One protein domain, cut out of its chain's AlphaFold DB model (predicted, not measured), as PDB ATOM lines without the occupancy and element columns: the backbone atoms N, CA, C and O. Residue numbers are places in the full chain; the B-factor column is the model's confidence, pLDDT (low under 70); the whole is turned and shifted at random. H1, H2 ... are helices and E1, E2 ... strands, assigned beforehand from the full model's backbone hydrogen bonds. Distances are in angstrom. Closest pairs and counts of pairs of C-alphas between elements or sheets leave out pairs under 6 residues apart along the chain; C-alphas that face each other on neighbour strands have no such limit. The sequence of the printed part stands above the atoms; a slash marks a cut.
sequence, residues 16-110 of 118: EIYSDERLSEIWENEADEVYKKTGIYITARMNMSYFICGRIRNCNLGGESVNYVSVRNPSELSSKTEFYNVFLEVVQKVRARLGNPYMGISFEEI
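Overview. This is residues 16 to 110 of the 118 residues of an uncharacterized protein of [Clostridium] symbiosum WAL-14163 (UniProt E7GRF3). A long two-stranded hairpin, E1 and E2, stands beside a pair of helices, H1 and H2, which pack on each other at a steep angle. A third strand, E3, runs near E2 without pairing with it, and residues 55 to 60, in the turn of the hairpin, stick out free at one end. The printed part has 95 residues with two named helices and three named strands, in the order H1, E1, E2, H2, E3; the sheet has the order E1, E2 and is antiparallel, and the class is mixed, helices and strands. The whole is only just compact, close to loose, with a radius of gyration of the C-alphas of 14.8 A, and its outline is elongated, with spans of 47 by 28 by 18 A.

Arrangement. E1, residues 45 to 51, and E2, residues 63 to 71, form a hairpin of antiparallel neighbours, with 149 degrees between their directions. N 47 and O 67 are within hydrogen-bond range at 2.8 A, and so are N 65 and O 49 at 2.9 A. E3, residues 102 to 110, pairs with no named strand, but E2 and E3 are near each other, with 15 pairs of C-alphas within 10 A. H1, residues 20 to 38, comes closest to E1 at the C-alphas of Ser 24 and Met 46, 7.4 A apart. H1 and E2 are near each other, with 5 pairs of C-alphas within 10 A. H2, residues 80 to 97, touches H1; their closest C-alphas, those of Ala 31 and Val 90, are 5.7 A apart. The two helices run opposite ways at a steep tilt of 49 degrees. The closest C-alphas of H2 and E3 are those of Arg 95 and Met 103, 7.5 A apart. H1 and E3 are apart, as are E1 and H2, and E1 and E3. In H2 every O i to N i+4 pair is within hydrogen-bond range; in H1 14 of 15 are.

Along the chain. E1 measures 18.2 A from first to last C-alpha, and E2 26.2 A, beginning at C-alpha 63 at (146.816, 157.067, 125.381). H1 begins at C-alpha 20 at (142.474, 151.992, 111.784) and measures 26.7 A. H2 measures 25.9 A. E3, also 25.9 A, ends at C-alpha 110 at (120.420, 144.130, 125.488).

Size, cuts and confidence. The two C-alphas farthest apart, those of Ile 56 and Ser 75, are 47.9 A from each other. The link from E1 to E2, with 11 residues, is long, and the link from H2 to E3 is tight. The printed part has no cut. The mean pLDDT of the printed part is 93.8, and no printed residue is under 70.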
ATOM      1  N   GLU A  16     152.077 155.148 116.080       71.94
ATOM      2  CA  GLU A  16     152.975 155.035 114.923       71.94
ATOM      3  C   GLU A  16     152.882 153.657 114.252       71.94
ATOM      4  O   GLU A  16     153.356 153.470 113.133       71.94
ATOM      5  N   ILE A  17     152.289 152.675 114.939       77.19
ATOM      6  CA  ILE A  17     152.288 151.273 114.518       77.19
ATOM      7  C   ILE A  17     150.907 150.827 114.030       77.19
ATOM      8  O   ILE A  17     150.836 150.033 113.085       77.19
ATOM      9  N   TYR A  18     149.830 151.302 114.660       83.25
ATOM     10  CA  TYR A  18     148.477 150.772 114.475       83.25
ATOM     11  C   TYR A  18     147.510 151.835 113.939       83.25
ATOM     12  O   TYR A  18     146.904 152.570 114.711       83.25
ATOM     13  N   SER A  19     147.354 151.882 112.613       89.75
ATOM     14  CA  SER A  19     146.269 152.614 111.946       89.75
ATOM     15  C   SER A  19     144.933 151.874 112.070       89.75
ATOM     16  O   SER A  19     144.913 150.665 112.305       89.75
ATOM     17  N   ASP A  20     143.822 152.576 111.833       90.94
ATOM     18  CA  ASP A  20     142.474 151.992 111.784       90.94
ATOM     19  C   ASP A  20     142.400 150.788 110.832       90.94
ATOM     20  O   ASP A  20     141.912 149.729 111.215       90.94
ATOM     21  N   GLU A  21     142.953 150.922 109.622       92.69
ATOM     22  CA  GLU A  21     143.011 149.847 108.619       92.69
ATOM     23  C   GLU A  21     143.735 148.613 109.168       92.69
ATOM     24  O   GLU A  21     143.196 147.504 109.160       92.69
ATOM     25  N   ARG A  22     144.912 148.811 109.769       93.25
ATOM     26  CA  ARG A  22     145.681 147.717 110.364       93.25
ATOM     27  C   ARG A  22     144.944 147.063 111.533       93.25
ATOM     28  O   ARG A  22     145.030 145.852 111.717       93.25
ATOM     29  N   LEU A  23     144.243 147.847 112.349       95.31
ATOM     30  CA  LEU A  23     143.443 147.342 113.465       95.31
ATOM     31  C   LEU A  23     142.243 146.520 112.974       95.31
ATOM     32  O   LEU A  23     141.933 145.493 113.584       95.31
ATOM     33  N   SER A  24     141.592 146.926 111.880       96.44
ATOM     34  CA  SER A  24     140.538 146.122 111.251       96.44
ATOM     35  C   SER A  24     141.082 144.833 110.639       96.44
ATOM     36  O   SER A  24     140.534 143.769 110.919       96.44
ATOM     37  N   GLU A  25     142.201 144.893 109.913       97.25
ATOM     38  CA  GLU A  25     142.834 143.716 109.308       97.25
ATOM     39  C   GLU A  25     143.272 142.696 110.364       97.25
ATOM     40  O   GLU A  25     143.117 141.492 110.176       97.25
ATOM     41  N   ILE A  26     143.825 143.147 111.497       97.50
ATOM     42  CA  ILE A  26     144.199 142.245 112.595       97.50
ATOM     43  C   ILE A  26     142.966 141.512 113.131       97.50
ATOM     44  O   ILE A  26     143.042 140.309 113.376       97.50
ATOM     45  N   TRP A  27     141.843 142.211 113.320       98.38
ATOM     46  CA  TRP A  27     140.613 141.571 113.780       98.38
ATOM     47  C   TRP A  27     140.108 140.541 112.768       98.38
ATOM     48  O   TRP A  27     139.855 139.400 113.147       98.38
ATOM     49  N   GLU A  28     139.992 140.935 111.499       98.50
ATOM     50  CA  GLU A  28     139.502 140.080 110.414       98.50
ATOM     51  C   GLU A  28     140.343 138.808 110.281       98.50
ATOM     52  O   GLU A  28     139.802 137.706 110.336       98.50
ATOM     53  N   ASN A  29     141.672 138.938 110.236       98.50
ATOM     54  CA  ASN A  29     142.576 137.795 110.116       98.50
ATOM     55  C   ASN A  29     142.440 136.804 111.282       98.50
ATOM     56  O   ASN A  29     142.391 135.590 111.073       98.50
ATOM     57  N   GLU A  30     142.376 137.293 112.524       98.62
ATOM     58  CA  GLU A  30     142.255 136.405 113.684       98.62
ATOM     59  C   GLU A  30     140.844 135.804 113.809       98.62
ATOM     60  O   GLU A  30     140.709 134.647 114.215       98.62
ATOM     61  N   ALA A  31     139.797 136.539 113.421       98.62
ATOM     62  CA  ALA A  31     138.434 136.017 113.342       98.62
ATOM     63  C   ALA A  31     138.309 134.921 112.270       98.62
ATOM     64  O   ALA A  31     137.727 133.871 112.543       98.62
ATOM     65  N   ASP A  32     138.921 135.109 111.099       98.69
ATOM     66  CA  ASP A  32     138.991 134.122 110.016       98.69
ATOM     67  C   ASP A  32     139.675 132.822 110.455       98.69
ATOM     68  O   ASP A  32     139.208 131.721 110.147       98.69
ATOM     69  N   GLU A  33     140.803 132.926 111.165       98.56
ATOM     70  CA  GLU A  33     141.512 131.759 111.695       98.56
ATOM     71  C   GLU A  33     140.647 130.964 112.678       98.56
ATOM     72  O   GLU A  33     140.580 129.733 112.598       98.56
ATOM     73  N   VAL A  34     139.962 131.653 113.593       98.56
ATOM     74  CA  VAL A  34     139.079 131.008 114.572       98.56
ATOM     75  C   VAL A  34     137.835 130.428 113.896       98.56
ATOM     76  O   VAL A  34     137.417 129.316 114.231       98.56
ATOM     77  N   TYR A  35     137.280 131.109 112.894       98.44
ATOM     78  CA  TYR A  35     136.151 130.617 112.110       98.44
ATOM     79  C   TYR A  35     136.486 129.309 111.393       98.44
ATOM     80  O   TYR A  35     135.731 128.345 111.493       98.44
ATOM     81  N   LYS A  36     137.660 129.211 110.754       98.44
ATOM     82  CA  LYS A  36     138.115 127.972 110.090       98.44
ATOM     83  C   LYS A  36     138.158 126.764 111.035       98.44
ATOM     84  O   LYS A  36     138.006 125.633 110.580       98.44
ATOM     85  N   LYS A  37     138.365 126.990 112.336       97.38
ATOM     86  CA  LYS A  37     138.407 125.950 113.377       97.38
ATOM     87  C   LYS A  37     137.034 125.641 113.983       97.38
ATOM     88  O   LYS A  37     136.789 124.499 114.358       97.38
ATOM     89  N   THR A  38     136.178 126.649 114.138       97.19
ATOM     90  CA  THR A  38     134.961 126.568 114.972       97.19
ATOM     91  C   THR A  38     133.658 126.630 114.179       97.19
ATOM     92  O   THR A  38     132.624 126.215 114.688       97.19
ATOM     93  N   GLY A  39     133.689 127.150 112.951       97.44
ATOM     94  CA  GLY A  39     132.499 127.467 112.162       97.44
ATOM     95  C   GLY A  39     131.714 128.686 112.663       97.44
ATOM     96  O   GLY A  39     130.633 128.947 112.144       97.44
ATOM     97  N   ILE A  40     132.225 129.438 113.648       97.88
ATOM     98  CA  ILE A  40     131.552 130.608 114.235       97.88
ATOM     99  C   ILE A  40     132.374 131.862 113.955       97.88
ATOM    100  O   ILE A  40     133.544 131.943 114.330       97.88
ATOM    101  N   TYR A  41     131.766 132.831 113.272       97.69
ATOM    102  CA  TYR A  41     132.418 134.092 112.933       97.69
ATOM    103  C   TYR A  41     132.065 135.171 113.957       97.69
ATOM    104  O   TYR A  41     130.901 135.327 114.326       97.69
ATOM    105  N   ILE A  42     133.060 135.934 114.411       98.06
ATOM    106  CA  ILE A  42     132.860 137.012 115.385       98.06
ATOM    107  C   ILE A  42     132.991 138.364 114.684       98.06
ATOM    108  O   ILE A  42     134.072 138.944 114.573       98.06
ATOM    109  N   THR A  43     131.849 138.897 114.261       96.31
ATOM    110  CA  THR A  43     131.750 140.262 113.739       96.31
ATOM    111  C   THR A  43     131.912 141.279 114.865       96.31
ATOM    112  O   THR A  43     131.379 141.098 115.965       96.31
ATOM    113  N   ALA A  44     132.602 142.388 114.596       97.56
ATOM    114  CA  ALA A  44     132.729 143.492 115.537       97.56
ATOM    115  C   ALA A  44     132.635 144.859 114.860       97.56
ATOM    116  O   ALA A  44     133.035 145.042 113.715       97.56
ATOM    117  N   ARG A  45     132.145 145.846 115.612       96.94
ATOM    118  CA  ARG A  45     132.266 147.268 115.282       96.94
ATOM    119  C   ARG A  45     133.460 147.856 116.015       96.94
ATOM    120  O   ARG A  45     133.521 147.759 117.240       96.94
ATOM    121  N   MET A  46     134.362 148.490 115.278       96.56
ATOM    122  CA  MET A  46     135.552 149.133 115.824       96.56
ATOM    123  C   MET A  46     135.282 150.611 116.130       96.56
ATOM    124  O   MET A  46     134.651 151.304 115.337       96.56
ATOM    125  N   ASN A  47     135.753 151.094 117.282       94.00
ATOM    126  CA  ASN A  47     135.716 152.508 117.655       94.00
ATOM    127  C   ASN A  47     137.033 152.917 118.315       94.00
ATOM    128  O   ASN A  47     137.409 152.363 119.354       94.00
ATOM    129  N   MET A  48     137.689 153.932 117.757       91.62
ATOM    130  CA  MET A  48     138.853 154.558 118.378       91.62
ATOM    131  C   MET A  48     138.431 155.440 119.554       91.62
ATOM    132  O   MET A  48     137.368 156.058 119.563       91.62
ATOM    133  N   SER A  49     139.260 155.461 120.588       89.25
ATOM    134  CA  SER A  49     139.008 156.163 121.843       89.25
ATOM    135  C   SER A  49     140.319 156.522 122.538       89.25
ATOM    136  O   SER A  49     141.408 156.216 122.052       89.25
ATOM    137  N   TYR A  50     140.216 157.159 123.704       88.06
ATOM    138  CA  TYR A  50     141.368 157.537 124.509       88.06
ATOM    139  C   TYR A  50     141.185 157.073 125.953       88.06
ATOM    140  O   TYR A  50     140.193 157.407 126.606       88.06
ATOM    141  N   PHE A  51     142.152 156.322 126.473       88.19
ATOM    142  CA  PHE A  51     142.179 155.919 127.869       88.19
ATOM    143  C   PHE A  51     142.820 157.019 128.708       88.19
ATOM    144  O   PHE A  51     144.003 157.341 128.574       88.19
ATOM    145  N   ILE A  52     142.030 157.609 129.600       88.38
ATOM    146  CA  ILE A  52     142.516 158.610 130.544       88.38
ATOM    147  C   ILE A  52     143.102 157.875 131.741       88.38
ATOM    148  O   ILE A  52     142.370 157.333 132.568       88.38
ATOM    149  N   CYS A  53     144.428 157.904 131.862       85.94
ATOM    150  CA  CYS A  53     145.092 157.388 133.046       85.94
ATOM    151  C   CYS A  53     145.607 158.510 133.952       85.94
ATOM    152  O   CYS A  53     146.242 159.467 133.508       85.94
ATOM    153  N   GLY A  54     145.309 158.404 135.249       85.00
ATOM    154  CA  GLY A  54     145.634 159.436 136.227       85.00
ATOM    155  C   GLY A  54     147.143 159.634 136.372       85.00
ATOM    156  O   GLY A  54     147.825 158.783 136.940       85.00
ATOM    157  N   ARG A  55     147.652 160.790 135.925       79.88
ATOM    158  CA  ARG A  55     149.081 161.154 136.007       79.88
ATOM    159  C   ARG A  55     149.635 161.093 137.433       79.88
ATOM    160  O   ARG A  55     150.764 160.667 137.619       79.88
ATOM    161  N   ILE A  56     148.818 161.416 138.441       89.06
ATOM    162  CA  ILE A  56     149.199 161.333 139.864       89.06
ATOM    163  C   ILE A  56     149.568 159.911 140.316       89.06
ATOM    164  O   ILE A  56     150.254 159.735 141.315       89.06
ATOM    165  N   ARG A  57     149.129 158.885 139.575       85.06
ATOM    166  CA  ARG A  57     149.450 157.475 139.832       85.06
ATOM    167  C   ARG A  57     150.682 156.997 139.058       85.06
ATOM    168  O   ARG A  57     150.935 155.797 139.062       85.06
ATOM    169  N   ASN A  58     151.392 157.886 138.353       82.00
ATOM    170  CA  ASN A  58     152.444 157.534 137.389       82.00
ATOM    171  C   ASN A  58     151.982 156.456 136.394       82.00
ATOM    172  O   ASN A  58     152.701 155.507 136.087       82.00
ATOM    173  N   CYS A  59     150.732 156.563 135.940       81.75
ATOM    174  CA  CYS A  59     150.170 155.573 135.043       81.75
ATOM    175  C   CYS A  59     150.602 155.816 133.597       81.75
ATOM    176  O   CYS A  59     150.256 156.837 133.006       81.75
ATOM    177  N   ASN A  60     151.254 154.812 133.017       78.69
ATOM    178  CA  ASN A  60     151.761 154.844 131.645       78.69
ATOM    179  C   ASN A  60     150.825 154.154 130.634       78.69
ATOM    180  O   ASN A  60     151.231 153.881 129.514       78.69
ATOM    181  N   LEU A  61     149.582 153.848 131.029       80.69
ATOM    182  CA  LEU A  61     148.561 153.259 130.146       80.69
ATOM    183  C   LEU A  61     147.716 154.315 129.423       80.69
ATOM    184  O   LEU A  61     146.884 153.963 128.591       80.69
ATOM    185  N   GLY A  62     147.866 155.592 129.792       81.69
ATOM    186  CA  GLY A  62     147.118 156.674 129.164       81.69
ATOM    187  C   GLY A  62     147.521 156.832 127.701       81.69
ATOM    188  O   GLY A  62     148.708 156.776 127.392       81.69
ATOM    189  N   GLY A  63     146.551 157.025 126.815       84.81
ATOM    190  CA  GLY A  63     146.816 157.067 125.381       84.81
ATOM    191  C   GLY A  63     145.642 156.583 124.549       84.81
ATOM    192  O   GLY A  63     144.546 156.353 125.063       84.81
ATOM    193  N   GLU A  64     145.890 156.398 123.259       88.50
ATOM    194  CA  GLU A  64     144.903 155.815 122.360       88.50
ATOM    195  C   GLU A  64     144.508 154.399 122.778       88.50
ATOM    196  O   GLU A  64     145.259 153.633 123.396       88.50
ATOM    197  N   SER A  65     143.256 154.085 122.489       92.44
ATOM    198  CA  SER A  65     142.637 152.805 122.779       92.44
ATOM    199  C   SER A  65     141.637 152.470 121.695       92.44
ATOM    200  O   SER A  65     140.927 153.349 121.212       92.44
ATOM    201  N   VAL A  66     141.523 151.194 121.365       95.19
ATOM    202  CA  VAL A  66     140.515 150.705 120.423       95.19
ATOM    203  C   VAL A  66     139.487 149.876 121.176       95.19
ATOM    204  O   VAL A  66     139.835 149.090 122.061       95.19
ATOM    205  N   ASN A  67     138.219 150.062 120.822       95.69
ATOM    206  CA  ASN A  67     137.113 149.263 121.323       95.69
ATOM    207  C   ASN A  67     136.531 148.443 120.180       95.69
ATOM    208  O   ASN A  67     136.203 149.005 119.134       95.69
ATOM    209  N   TYR A  68     136.328 147.153 120.410       97.94
ATOM    210  CA  TYR A  68     135.560 146.297 119.515       97.94
ATOM    211  C   TYR A  68     134.270 145.880 120.204       97.94
ATOM    212  O   TYR A  68     134.281 145.432 121.352       97.94
ATOM    213  N   VAL A  69     133.156 146.052 119.498       98.06
ATOM    214  CA  VAL A  69     131.815 145.738 119.989       98.06
ATOM    215  C   VAL A  69     131.197 144.655 119.121       98.06
ATOM    216  O   VAL A  69     130.876 144.904 117.959       98.06
ATOM    217  N   SER A  70     130.959 143.488 119.707       97.94
ATOM    218  CA  SER A  70     130.273 142.362 119.071       97.94
ATOM    219  C   SER A  70     128.909 142.160 119.713       97.94
ATOM    220  O   SER A  70     128.761 142.278 120.927       97.94
ATOM    221  N   VAL A  71     127.897 141.845 118.912       97.62
ATOM    222  CA  VAL A  71     126.567 141.476 119.411       97.62
ATOM    223  C   VAL A  71     126.279 140.077 118.907       97.62
ATOM    224  O   VAL A  71     126.366 139.838 117.705       97.62
ATOM    225  N   ARG A  72     125.951 139.148 119.808       96.94
ATOM    226  CA  ARG A  72     125.566 137.799 119.388       96.94
ATOM    227  C   ARG A  72     124.247 137.883 118.624       96.94
ATOM    228  O   ARG A  72     123.315 138.535 119.099       96.94
ATOM    229  N   ASN A  73     124.152 137.201 117.487       95.31
ATOM    230  CA  ASN A  73     122.889 136.983 116.791       95.31
ATOM    231  C   ASN A  73     122.327 135.595 117.162       95.31
ATOM    232  O   ASN A  73     122.802 134.594 116.626       95.31
ATOM    233  N   PRO A  74     121.339 135.495 118.078       93.81
ATOM    234  CA  PRO A  74     120.709 134.230 118.451       93.81
ATOM    235  C   PRO A  74     120.162 133.391 117.292       93.81
ATOM    236  O   PRO A  74     120.043 132.178 117.456       93.81
ATOM    237  N   SER A  75     119.836 134.012 116.153       91.56
ATOM    238  CA  SER A  75     119.374 133.304 114.953       91.56
ATOM    239  C   SER A  75     120.502 132.566 114.225       91.56
ATOM    240  O   SER A  75     120.241 131.561 113.575       91.56
ATOM    241  N   GLU A  76     121.745 133.041 114.345       91.94
ATOM    242  CA  GLU A  76     122.941 132.396 113.782       91.94
ATOM    243  C   GLU A  76     123.590 131.444 114.791       91.94
ATOM    244  O   GLU A  76     123.980 130.331 114.444       91.94
ATOM    245  N   LEU A  77     123.672 131.861 116.061       93.94
ATOM    246  CA  LEU A  77     124.216 131.062 117.155       93.94
ATOM    247  C   LEU A  77     123.392 131.232 118.437       93.94
ATOM    248  O   LEU A  77     123.476 132.237 119.158       93.94
ATOM    249  N   SER A  78     122.620 130.196 118.759       93.25
ATOM    250  CA  SER A  78     121.734 130.176 119.927       93.25
ATOM    251  C   SER A  78     122.497 130.117 121.256       93.25
ATOM    252  O   SER A  78     122.052 130.694 122.250       93.25
ATOM    253  N   SER A  79     123.667 129.468 121.280       96.56
ATOM    254  CA  SER A  79     124.468 129.263 122.488       96.56
ATOM    255  C   SER A  79     125.278 130.507 122.868       96.56
ATOM    256  O   SER A  79     126.285 130.845 122.245       96.56
ATOM    257  N   LYS A  80     124.873 131.162 123.964       95.56
ATOM    258  CA  LYS A  80     125.622 132.267 124.591       95.56
ATOM    259  C   LYS A  80     127.040 131.852 124.983       95.56
ATOM    260  O   LYS A  80     127.993 132.573 124.704       95.56
ATOM    261  N   THR A  81     127.170 130.699 125.641       96.62
ATOM    262  CA  THR A  81     128.455 130.194 126.143       96.62
ATOM    263  C   THR A  81     129.423 129.918 125.003       96.62
ATOM    264  O   THR A  81     130.599 130.253 125.096       96.62
ATOM    265  N   GLU A  82     128.929 129.335 123.912       97.69
ATOM    266  CA  GLU A  82     129.752 129.033 122.746       97.69
ATOM    267  C   GLU A  82     130.215 130.312 122.049       97.69
ATOM    268  O   GLU A  82     131.412 130.475 121.828       97.69
ATOM    269  N   PHE A  83     129.307 131.271 121.830       97.88
ATOM    270  CA  PHE A  83     129.675 132.583 121.300       97.88
ATOM    271  C   PHE A  83     130.746 133.256 122.162       97.88
ATOM    272  O   PHE A  83     131.739 133.747 121.636       97.88
ATOM    273  N   TYR A  84     130.570 133.263 123.488       97.56
ATOM    274  CA  TYR A  84     131.525 133.879 124.406       97.56
ATOM    275  C   TYR A  84     132.901 133.203 124.359       97.56
ATOM    276  O   TYR A  84     133.915 133.897 124.355       97.56
ATOM    277  N   ASN A  85     132.954 131.872 124.282       98.12
ATOM    278  CA  ASN A  85     134.218 131.142 124.184       98.12
ATOM    279  C   ASN A  85     134.963 131.473 122.883       98.12
ATOM    280  O   ASN A  85     136.168 131.718 122.915       98.12
ATOM    281  N   VAL A  86     134.247 131.530 121.756       98.50
ATOM    282  CA  VAL A  86     134.828 131.885 120.453       98.50
ATOM    283  C   VAL A  86     135.253 133.356 120.426       98.50
ATOM    284  O   VAL A  86     136.370 133.662 120.013       98.50
ATOM    285  N   PHE A  87     134.421 134.264 120.945       98.50
ATOM    286  CA  PHE A  87     134.773 135.672 121.139       98.50
ATOM    287  C   PHE A  87     136.059 135.812 121.961       98.50
ATOM    288  O   PHE A  87     136.963 136.548 121.568       98.50
ATOM    289  N   LEU A  88     136.174 135.077 123.074       98.38
ATOM    290  CA  LEU A  88     137.351 135.115 123.934       98.38
ATOM    291  C   LEU A  88     138.615 134.622 123.204       98.38
ATOM    292  O   LEU A  88     139.681 135.212 123.380       98.38
ATOM    293  N   GLU A  89     138.502 133.588 122.366       98.62
ATOM    294  CA  GLU A  89     139.613 133.098 121.536       98.62
ATOM    295  C   GLU A  89     140.079 134.173 120.535       98.62
ATOM    296  O   GLU A  89     141.278 134.457 120.459       98.62
ATOM    297  N   VAL A  90     139.146 134.837 119.840       98.75
ATOM    298  CA  VAL A  90     139.454 135.935 118.901       98.75
ATOM    299  C   VAL A  90     140.152 137.091 119.616       98.75
ATOM    300  O   VAL A  90     141.233 137.510 119.203       98.75
ATOM    301  N   VAL A  91     139.606 137.594 120.728       98.31
ATOM    302  CA  VAL A  91     140.200 138.763 121.407       98.31
ATOM    303  C   VAL A  91     141.566 138.462 122.024       98.31
ATOM    304  O   VAL A  91     142.424 139.342 122.059       98.31
ATOM    305  N   GLN A  92     141.815 137.228 122.476       98.38
ATOM    306  CA  GLN A  92     143.136 136.816 122.963       98.38
ATOM    307  C   GLN A  92     144.177 136.796 121.840       98.38
ATOM    308  O   GLN A  92     145.307 137.251 122.032       98.38
ATOM    309  N   LYS A  93     143.788 136.312 120.660       98.62
ATOM    310  CA  LYS A  93     144.618 136.324 119.456       98.62
ATOM    311  C   LYS A  93     144.925 137.742 118.977       98.62
ATOM    312  O   LYS A  93     146.095 138.089 118.804       98.62
ATOM    313  N   VAL A  94     143.902 138.592 118.885       98.25
ATOM    314  CA  VAL A  94     144.050 140.024 118.579       98.25
ATOM    315  C   VAL A  94     145.003 140.682 119.577       98.25
ATOM    316  O   VAL A  94     145.971 141.329 119.180       98.25
ATOM    317  N   ARG A  95     144.818 140.443 120.883       97.44
ATOM    318  CA  ARG A  95     145.705 140.963 121.933       97.44
ATOM    319  C   ARG A  95     147.167 140.584 121.697       97.44
ATOM    320  O   ARG A  95     148.047 141.428 121.871       97.44
ATOM    321  N   ALA A  96     147.435 139.339 121.308       97.50
ATOM    322  CA  ALA A  96     148.789 138.880 121.024       97.50
ATOM    323  C   ALA A  96     149.407 139.629 119.827       97.50
ATOM    324  O   ALA A  96     150.563 140.049 119.908       97.50
ATOM    325  N   ARG A  97     148.635 139.878 118.758       96.06
ATOM    326  CA  ARG A  97     149.076 140.661 117.582       96.06
ATOM    327  C   ARG A  97     149.332 142.135 117.886       96.06
ATOM    328  O   ARG A  97     150.201 142.749 117.267       96.06
ATOM    329  N   LEU A  98     148.623 142.685 118.866       93.88
ATOM    330  CA  LEU A  98     148.811 144.058 119.338       93.88
ATOM    331  C   LEU A  98     149.982 144.218 120.328       93.88
ATOM    332  O   LEU A  98     150.167 145.294 120.886       93.88
ATOM    333  N   GLY A  99     150.769 143.165 120.579       92.88
ATOM    334  CA  GLY A  99     151.900 143.227 121.512       92.88
ATOM    335  C   GLY A  99     151.503 143.079 122.983       92.88
ATOM    336  O   GLY A  99     152.220 143.535 123.868       92.88
ATOM    337  N   ASN A 100     150.380 142.413 123.260       94.00
ATOM    338  CA  ASN A 100     149.848 142.165 124.603       94.00
ATOM    339  C   ASN A 100     149.543 143.424 125.442       94.00
ATOM    340  O   ASN A 100     149.909 143.463 126.624       94.00
ATOM    341  N   PRO A 101     148.814 144.420 124.899       92.56
ATOM    342  CA  PRO A 101     148.443 145.618 125.643       92.56
ATOM    343  C   PRO A 101     147.518 145.292 126.825       92.56
ATOM    344  O   PRO A 101     147.076 144.145 127.028       92.56
ATOM    345  N   TYR A 102     147.201 146.324 127.610       92.00
ATOM    346  CA  TYR A 102     146.099 146.238 128.563       92.00
ATOM    347  C   TYR A 102     144.811 145.881 127.813       92.00
ATOM    348  O   TYR A 102     144.542 146.443 126.754       92.00
ATOM    349  N   MET A 103     144.034 144.949 128.369       95.69
ATOM    350  CA  MET A 103     142.759 144.509 127.814       95.69
ATOM    351  C   MET A 103     141.691 144.524 128.904       95.69
ATOM    352  O   MET A 103     141.904 143.971 129.984       95.69
ATOM    353  N   GLY A 104     140.539 145.114 128.602       95.62
ATOM    354  CA  GLY A 104     139.320 145.000 129.399       95.62
ATOM    355  C   GLY A 104     138.206 144.380 128.566       95.62
ATOM    356  O   GLY A 104     138.092 144.689 127.385       95.62
ATOM    357  N   ILE A 105     137.391 143.512 129.166       97.12
ATOM    358  CA  ILE A 105     136.200 142.938 128.526       97.12
ATOM    359  C   ILE A 105     135.003 143.218 129.428       97.12
ATOM    360  O   ILE A 105     135.069 142.998 130.637       97.12
ATOM    361  N   SER A 106     133.910 143.675 128.836       96.94
ATOM    362  CA  SER A 106     132.604 143.768 129.479       96.94
ATOM    363  C   SER A 106     131.535 143.154 128.584       96.94
ATOM    364  O   SER A 106     131.711 143.014 127.371       96.94
ATOM    365  N   PHE A 107     130.417 142.774 129.190       95.62
ATOM    366  CA  PHE A 107     129.231 142.380 128.453       95.62
ATOM    367  C   PHE A 107     127.975 142.880 129.155       95.62
ATOM    368  O   PHE A 107     127.953 143.050 130.374       95.62
ATOM    369  N   GLU A 108     126.933 143.099 128.368       97.19
ATOM    370  CA  GLU A 108     125.623 143.542 128.829       97.19
ATOM    371  C   GLU A 108     124.526 142.793 128.069       97.19
ATOM    372  O   GLU A 108     124.677 142.481 126.884       97.19
ATOM    373  N   GLU A 109     123.430 142.483 128.760       97.62
ATOM    374  CA  GLU A 109     122.210 142.002 128.118       97.62
ATOM    375  C   GLU A 109     121.467 143.195 127.513       97.62
ATOM    376  O   GLU A 109     121.283 144.222 128.167       97.62
ATOM    377  N   ILE A 110     121.069 143.070 126.252       97.50
ATOM    378  CA  ILE A 110     120.420 144.130 125.488       97.50
ATOM    379  C   ILE A 110     119.231 143.584 124.710       97.50
ATOM    380  O   ILE A 110     119.224 142.431 124.277       97.50
TER     381      ILE A 110